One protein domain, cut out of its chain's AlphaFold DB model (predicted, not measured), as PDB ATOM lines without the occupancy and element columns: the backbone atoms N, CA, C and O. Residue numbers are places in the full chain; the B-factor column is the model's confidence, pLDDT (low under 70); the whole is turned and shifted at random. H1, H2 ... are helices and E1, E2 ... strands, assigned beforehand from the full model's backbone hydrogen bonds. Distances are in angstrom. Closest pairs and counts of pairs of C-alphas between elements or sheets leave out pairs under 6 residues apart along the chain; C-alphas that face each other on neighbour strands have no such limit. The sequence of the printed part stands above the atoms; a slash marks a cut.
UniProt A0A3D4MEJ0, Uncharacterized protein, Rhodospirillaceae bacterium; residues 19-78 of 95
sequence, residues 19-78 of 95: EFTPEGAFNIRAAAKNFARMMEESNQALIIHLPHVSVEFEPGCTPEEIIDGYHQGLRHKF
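This is residues 19 to 78 of the 95 residues of an uncharacterized protein of Rhodospirillaceae bacterium (UniProt A0A3D4MEJ0). A small antiparallel hairpin, E1 and E2, is covered by helix H2, and helix H1 slants steeply against residues 63 to 70 of H2. Residues 19 to 20 pair alongside E1, parallel to it. The printed part has 60 residues, with two named helices and two named strands that follow each other along the chain as H1, E1, E2, H2, mixed in class; it is compact, with a radius of gyration of the C-alphas of 10.7 A, and spans 33 by 18 by 17 A.

Start at the hairpin of E1, residues 46 to 50, and E2, residues 53 to 57: N 48 and O 55 are 2.8 A apart, within hydrogen-bond range. From Val 55 look to Gly 73 in H2, residues 63 to 78; their C-alphas, the closest of E2 and H2, are 6.4 A apart. H1, residues 28 to 42, touches H2 at a steep tilt of 55 degrees, opposite ways; the closest C-alphas, of Ala 32 and Pro 63, are 4.7 A apart. H1 and E2 are apart. O i to N i+4 pairs are within range in 9 of 11 for H1 and 10 of 12 for H2.

Find C-alpha 28 at (117.910, 126.532, 136.288), where H1 begins its 19.8 A; H2 runs 22.8 A to C-alpha 78 at (118.842, 142.448, 127.705).

The printed part has no cut, and its three links are tight. Residues 25 and 76 to 78 have pLDDT under 70.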
ATOM      1  N   GLU A  19     112.865 118.474 125.085       85.12
ATOM      2  CA  GLU A  19     112.329 119.835 125.026       85.12
ATOM      3  C   GLU A  19     111.879 120.309 126.408       85.12
ATOM      4  O   GLU A  19     111.190 119.595 127.143       85.12
ATOM      5  N   PHE A  20     112.254 121.534 126.774       85.12
ATOM      6  CA  PHE A  20     111.910 122.107 128.067       85.12
ATOM      7  C   PHE A  20     111.511 123.582 127.973       85.12
ATOM      8  O   PHE A  20     112.255 124.410 127.458       85.12
ATOM      9  N   THR A  21     110.374 123.938 128.568       85.62
ATOM     10  CA  THR A  21     109.890 125.323 128.652       85.62
ATOM     11  C   THR A  21     109.783 125.717 130.128       85.62
ATOM     12  O   THR A  21     108.923 125.180 130.827       85.62
ATOM     13  N   PRO A  22     110.636 126.615 130.657       79.56
ATOM     14  CA  PRO A  22     110.537 127.065 132.041       79.56
ATOM     15  C   PRO A  22     109.258 127.879 132.263       79.56
ATOM     16  O   PRO A  22     109.010 128.873 131.579       79.56
ATOM     17  N   GLU A  23     108.488 127.520 133.289       78.00
ATOM     18  CA  GLU A  23     107.334 128.297 133.744       78.00
ATOM     19  C   GLU A  23     107.655 129.056 135.042       78.00
ATOM     20  O   GLU A  23     108.194 128.500 136.002       78.00
ATOM     21  N   GLY A  24     107.311 130.349 135.088       74.31
ATOM     22  CA  GLY A  24     107.410 131.176 136.296       74.31
ATOM     23  C   GLY A  24     108.827 131.300 136.880       74.31
ATOM     24  O   GLY A  24     109.796 131.568 136.170       74.31
ATOM     25  N   ALA A  25     108.944 131.160 138.204       68.19
ATOM     26  CA  ALA A  25     110.213 131.231 138.933       68.19
ATOM     27  C   ALA A  25     110.966 129.888 138.867       68.19
ATOM     28  O   ALA A  25     111.078 129.164 139.856       68.19
ATOM     29  N   PHE A  26     111.467 129.546 137.681       81.69
ATOM     30  CA  PHE A  26     112.226 128.319 137.462       81.69
ATOM     31  C   PHE A  26     113.679 128.439 137.948       81.69
ATOM     32  O   PHE A  26     114.384 129.400 137.630       81.69
ATOM     33  N   ASN A  27     114.159 127.436 138.688       85.38
ATOM     34  CA  ASN A  27     115.535 127.398 139.177       85.38
ATOM     35  C   ASN A  27     116.425 126.545 138.261       85.38
ATOM     36  O   ASN A  27     116.590 125.339 138.472       85.38
ATOM     37  N   ILE A  28     117.044 127.195 137.272       83.62
ATOM     38  CA  ILE A  28     117.910 126.532 136.288       83.62
ATOM     39  C   ILE A  28     119.076 125.772 136.929       83.62
ATOM     40  O   ILE A  28     119.462 124.727 136.425       83.62
ATOM     41  N   ARG A  29     119.609 126.218 138.076       86.56
ATOM     42  CA  ARG A  29     120.748 125.543 138.727       86.56
ATOM     43  C   ARG A  29     120.402 124.139 139.209       86.56
ATOM     44  O   ARG A  29     121.238 123.242 139.135       86.56
ATOM     45  N   ALA A  30     119.190 123.959 139.730       85.25
ATOM     46  CA  ALA A  30     118.715 122.647 140.156       85.25
ATOM     47  C   ALA A  30     118.416 121.764 138.940       85.25
ATOM     48  O   ALA A  30     118.778 120.587 138.916       85.25
ATOM     49  N   ALA A  31     117.808 122.351 137.911       86.69
ATOM     50  CA  ALA A  31     117.398 121.620 136.727       86.69
ATOM     51  C   ALA A  31     118.562 121.225 135.814       86.69
ATOM     52  O   ALA A  31     118.543 120.131 135.266       86.69
ATOM     53  N   ALA A  32     119.609 122.044 135.711       88.62
ATOM     54  CA  ALA A  32     120.771 121.787 134.864       88.62
ATOM     55  C   ALA A  32     121.478 120.470 135.197       88.62
ATOM     56  O   ALA A  32     121.902 119.759 134.294       88.62
ATOM     57  N   LYS A  33     121.545 120.090 136.481       89.94
ATOM     58  CA  LYS A  33     122.077 118.776 136.879       89.94
ATOM     59  C   LYS A  33     121.214 117.627 136.365       89.94
ATOM     60  O   LYS A  33     121.743 116.605 135.949       89.94
ATOM     61  N   ASN A  34     119.894 117.795 136.405       89.00
ATOM     62  CA  ASN A  34     118.974 116.787 135.898       89.00
ATOM     63  C   ASN A  34     119.021 116.721 134.367       89.00
ATOM     64  O   ASN A  34     119.039 115.629 133.820       89.00
ATOM     65  N   PHE A  35     119.104 117.866 133.686       88.38
ATOM     66  CA  PHE A  35     119.240 117.929 132.233       88.38
ATOM     67  C   PHE A  35     120.537 117.291 131.746       88.38
ATOM     68  O   PHE A  35     120.473 116.442 130.869       88.38
ATOM     69  N   ALA A  36     121.681 117.624 132.350       87.69
ATOM     70  CA  ALA A  36     122.960 117.002 132.009       87.69
ATOM     71  C   ALA A  36     122.894 115.474 132.144       87.69
ATOM     72  O   ALA A  36     123.311 114.756 131.243       87.69
ATOM     73  N   ARG A  37     122.279 114.978 133.226       87.69
ATOM     74  CA  ARG A  37     122.072 113.542 133.423       87.69
ATOM     75  C   ARG A  37     121.145 112.934 132.364       87.69
ATOM     76  O   ARG A  37     121.487 111.912 131.792       87.69
ATOM     77  N   MET A  38     120.004 113.556 132.067       85.50
ATOM     78  CA  MET A  38     119.070 113.038 131.053       85.50
ATOM     79  C   MET A  38     119.684 113.033 129.647       85.50
ATOM     80  O   MET A  38     119.466 112.081 128.899       85.50
ATOM     81  N   MET A  39     120.468 114.063 129.311       84.44
ATOM     82  CA  MET A  39     121.224 114.132 128.059       84.44
ATOM     83  C   MET A  39     122.284 113.034 127.981       84.44
ATOM     84  O   MET A  39     122.428 112.422 126.931       84.44
ATOM     85  N   GLU A  40     122.986 112.749 129.080       86.00
ATOM     86  CA  GLU A  40     123.978 111.671 129.151       86.00
ATOM     87  C   GLU A  40     123.329 110.280 129.048       86.00
ATOM     88  O   GLU A  40     123.787 109.441 128.277       86.00
ATOM     89  N   GLU A  41     122.229 110.043 129.768       86.50
ATOM     90  CA  GLU A  41     121.527 108.750 129.780       86.50
ATOM     91  C   GLU A  41     120.823 108.447 128.452       86.50
ATOM     92  O   GLU A  41     120.779 107.295 128.020       86.50
ATOM     93  N   SER A  42     120.266 109.473 127.807       83.00
ATOM     94  CA  SER A  42     119.490 109.308 126.571       83.00
ATOM     95  C   SER A  42     120.333 109.544 125.315       83.00
ATOM     96  O   SER A  42     119.921 109.146 124.228       83.00
ATOM     97  N   ASN A  43     121.507 110.173 125.452       83.88
ATOM     98  CA  ASN A  43     122.347 110.662 124.356       83.88
ATOM     99  C   ASN A  43     121.574 111.574 123.382       83.88
ATOM    100  O   ASN A  43     121.700 111.465 122.162       83.88
ATOM    101  N   GLN A  44     120.737 112.448 123.947       83.38
ATOM    102  CA  GLN A  44     119.818 113.342 123.234       83.38
ATOM    103  C   GLN A  44     120.199 114.801 123.469       83.38
ATOM    104  O   GLN A  44     120.686 115.149 124.546       83.38
ATOM    105  N   ALA A  45     119.944 115.652 122.475       83.50
ATOM    106  CA  ALA A  45     120.086 117.097 122.617       83.50
ATOM    107  C   ALA A  45     118.969 117.670 123.505       83.50
ATOM    108  O   ALA A  45     117.884 117.093 123.609       83.50
ATOM    109  N   LEU A  46     119.225 118.814 124.138       86.06
ATOM    110  CA  LEU A  46     118.255 119.536 124.962       86.06
ATOM    111  C   LEU A  46     117.922 120.875 124.316       86.06
ATOM    112  O   LEU A  46     118.814 121.676 124.057       86.06
ATOM    113  N   ILE A  47     116.638 121.170 124.152       86.94
ATOM    114  CA  ILE A  47     116.161 122.464 123.665       86.94
ATOM    115  C   ILE A  47     115.366 123.140 124.778       86.94
ATOM    116  O   ILE A  47     114.316 122.655 125.197       86.94
ATOM    117  N   ILE A  48     115.858 124.283 125.256       86.25
ATOM    118  CA  ILE A  48     115.154 125.126 126.218       86.25
ATOM    119  C   ILE A  48     114.431 126.254 125.482       86.25
ATOM    120  O   ILE A  48     115.054 127.189 124.976       86.25
ATOM    121  N   HIS A  49     113.104 126.200 125.475       84.62
ATOM    122  CA  HIS A  49     112.242 127.212 124.874       84.62
ATOM    123  C   HIS A  49     111.976 128.343 125.863       84.62
ATOM    124  O   HIS A  49     111.216 128.203 126.815       84.62
ATOM    125  N   LEU A  50     112.592 129.498 125.638       80.81
ATOM    126  CA  LEU A  50     112.295 130.732 126.362       80.81
ATOM    127  C   LEU A  50     111.248 131.538 125.571       80.81
ATOM    128  O   LEU A  50     111.143 131.398 124.355       80.81
ATOM    129  N   PRO A  51     110.490 132.455 126.204       74.62
ATOM    130  CA  PRO A  51     109.372 133.153 125.554       74.62
ATOM    131  C   PRO A  51     109.709 133.949 124.278       74.62
ATOM    132  O   PRO A  51     108.797 134.374 123.576       74.62
ATOM    133  N   HIS A  52     110.989 134.194 123.983       72.94
ATOM    134  CA  HIS A  52     111.418 134.913 122.776       72.94
ATOM    135  C   HIS A  52     112.630 134.298 122.068       72.94
ATOM    136  O   HIS A  52     113.033 134.814 121.029       72.94
ATOM    137  N   VAL A  53     113.239 133.252 122.630       80.12
ATOM    138  CA  VAL A  53     114.430 132.591 122.078       80.12
ATOM    139  C   VAL A  53     114.393 131.117 122.460       80.12
ATOM    140  O   VAL A  53     113.903 130.786 123.534       80.12
ATOM    141  N   SER A  54     114.958 130.245 121.637       81.25
ATOM    142  CA  SER A  54     115.206 128.851 122.011       81.25
ATOM    143  C   SER A  54     116.710 128.643 122.122       81.25
ATOM    144  O   SER A  54     117.467 129.173 121.307       81.25
ATOM    145  N   VAL A  55     117.142 127.934 123.161       83.81
ATOM    146  CA  VAL A  55     118.549 127.606 123.402       83.81
ATOM    147  C   VAL A  55     118.707 126.102 123.246       83.81
ATOM    148  O   VAL A  55     118.087 125.349 123.990       83.81
ATOM    149  N   GLU A  56     119.505 125.681 122.276       86.19
ATOM    150  CA  GLU A  56     119.807 124.275 122.012       86.19
ATOM    151  C   GLU A  56     121.162 123.908 122.625       86.19
ATOM    152  O   GLU A  56     122.115 124.687 122.562       86.19
ATOM    153  N   PHE A  57     121.224 122.732 123.241       85.56
ATOM    154  CA  PHE A  57     122.405 122.163 123.871       85.56
ATOM    155  C   PHE A  57     122.666 120.775 123.299       85.56
ATOM    156  O   PHE A  57     121.751 119.957 123.177       85.56
ATOM    157  N   GLU A  58     123.929 120.506 122.993       82.81
ATOM    158  CA  GLU A  58     124.367 119.209 122.493       82.81
ATOM    159  C   GLU A  58     124.431 118.158 123.620       82.81
ATOM    160  O   GLU A  58     124.652 118.496 124.792       82.81
ATOM    161  N   PRO A  59     124.257 116.864 123.290       83.19
ATOM    162  CA  PRO A  59     124.456 115.794 124.259       83.19
ATOM    163  C   PRO A  59     125.887 115.837 124.815       83.19
ATOM    164  O   PRO A  59     126.861 115.932 124.070       83.19
ATOM    165  N   GLY A  60     126.010 115.764 126.142       80.00
ATOM    166  CA  GLY A  60     127.294 115.861 126.845       80.00
ATOM    167  C   GLY A  60     127.642 117.254 127.381       80.00
ATOM    168  O   GLY A  60     128.679 117.397 128.028       80.00
ATOM    169  N   CYS A  61     126.784 118.266 127.185       82.69
ATOM    170  CA  CYS A  61     126.940 119.560 127.855       82.69
ATOM    171  C   CYS A  61     126.932 119.419 129.387       82.69
ATOM    172  O   CYS A  61     126.077 118.751 129.982       82.69
ATOM    173  N   THR A  62     127.854 120.120 130.044       89.31
ATOM    174  CA  THR A  62     127.929 120.154 131.506       89.31
ATOM    175  C   THR A  62     126.791 120.991 132.105       89.31
ATOM    176  O   THR A  62     126.283 121.921 131.471       89.31
ATOM    177  N   PRO A  63     126.402 120.747 133.373       88.06
ATOM    178  CA  PRO A  63     125.418 121.584 134.055       88.06
ATOM    179  C   PRO A  63     125.767 123.079 134.039       88.06
ATOM    180  O   PRO A  63     124.867 123.914 134.012       88.06
ATOM    181  N   GLU A  64     127.055 123.426 134.071       89.12
ATOM    182  CA  GLU A  64     127.512 124.818 134.047       89.12
ATOM    183  C   GLU A  64     127.257 125.477 132.688       89.12
ATOM    184  O   GLU A  64     126.736 126.591 132.653       89.12
ATOM    185  N   GLU A  65     127.516 124.768 131.588       87.12
ATOM    186  CA  GLU A  65     127.223 125.238 130.228       87.12
ATOM    187  C   GLU A  65     125.720 125.424 129.999       87.12
ATOM    188  O   GLU A  65     125.306 126.419 129.408       87.12
ATOM    189  N   ILE A  66     124.888 124.530 130.545       87.19
ATOM    190  CA  ILE A  66     123.423 124.655 130.470       87.19
ATOM    191  C   ILE A  66     122.942 125.917 131.198       87.19
ATOM    192  O   ILE A  66     122.108 126.667 130.687       87.19
ATOM    193  N   ILE A  67     123.472 126.174 132.400       89.25
ATOM    194  CA  ILE A  67     123.137 127.374 133.183       89.25
ATOM    195  C   ILE A  67     123.595 128.636 132.451       89.25
ATOM    196  O   ILE A  67     122.856 129.624 132.416       89.25
ATOM    197  N   ASP A  68     124.804 128.616 131.898       87.56
ATOM    198  CA  ASP A  68     125.365 129.754 131.185       87.56
ATOM    199  C   ASP A  68     124.566 130.054 129.910       87.56
ATOM    200  O   ASP A  68     124.075 131.171 129.762       87.56
ATOM    201  N   GLY A  69     124.294 129.050 129.070       84.75
ATOM    202  CA  GLY A  69     123.465 129.192 127.870       84.75
ATOM    203  C   GLY A  69     122.039 129.661 128.179       84.75
ATOM    204  O   GLY A  69     121.511 130.545 127.503       84.75
ATOM    205  N   TYR A  70     121.434 129.169 129.264       84.88
ATOM    206  CA  TYR A  70     120.130 129.644 129.734       84.88
ATOM    207  C   TYR A  70     120.159 131.126 130.132       84.88
ATOM    208  O   TYR A  70     119.292 131.909 129.728       84.88
ATOM    209  N   HIS A  71     121.163 131.544 130.908       85.56
ATOM    210  CA  HIS A  71     121.326 132.949 131.267       85.56
ATOM    211  C   HIS A  71     121.657 133.811 130.050       85.56
ATOM    212  O   HIS A  71     121.148 134.927 129.966       85.56
ATOM    213  N   GLN A  72     122.451 133.324 129.097       82.00
ATOM    214  CA  GLN A  72     122.706 134.009 127.833       82.00
ATOM    215  C   GLN A  72     121.413 134.187 127.026       82.00
ATOM    216  O   GLN A  72     121.145 135.296 126.568       82.00
ATOM    217  N   GLY A  73     120.553 133.165 126.946       77.56
ATOM    218  CA  GLY A  73     119.234 133.251 126.310       77.56
ATOM    219  C   GLY A  73     118.314 134.277 126.981       77.56
ATOM    220  O   GLY A  73     117.706 135.115 126.311       77.56
ATOM    221  N   LEU A  74     118.281 134.310 128.317       78.69
ATOM    222  CA  LEU A  74     117.565 135.352 129.065       78.69
ATOM    223  C   LEU A  74     118.172 136.750 128.855       78.69
ATOM    224  O   LEU A  74     117.440 137.738 128.753       78.69
ATOM    225  N   ARG A  75     119.504 136.848 128.768       73.12
ATOM    226  CA  ARG A  75     120.245 138.098 128.535       73.12
ATOM    227  C   ARG A  75     120.192 138.571 127.090       73.12
ATOM    228  O   ARG A  75     120.360 139.765 126.877       73.12
ATOM    229  N   HIS A  76     119.869 137.719 126.122       59.75
ATOM    230  CA  HIS A  76     119.569 138.147 124.755       59.75
ATOM    231  C   HIS A  76     118.317 139.046 124.691       59.75
ATOM    232  O   HIS A  76     118.174 139.851 123.774       59.75
ATOM    233  N   LYS A  77     117.462 139.009 125.725       51.03
ATOM    234  CA  LYS A  77     116.390 139.992 125.966       51.03
ATOM    235  C   LYS A  77     116.895 141.317 126.577       51.03
ATOM    236  O   LYS A  77     116.209 142.330 126.502       51.03
ATOM    237  N   PHE A  78     118.097 141.308 127.157       41.84
ATOM    238  CA  PHE A  78     118.842 142.448 127.705       41.84
ATOM    239  C   PHE A  78     120.058 142.821 126.850       41.84
ATOM    240  O   PHE A  78     121.006 143.426 127.362       41.84
TER     241      PHE A  78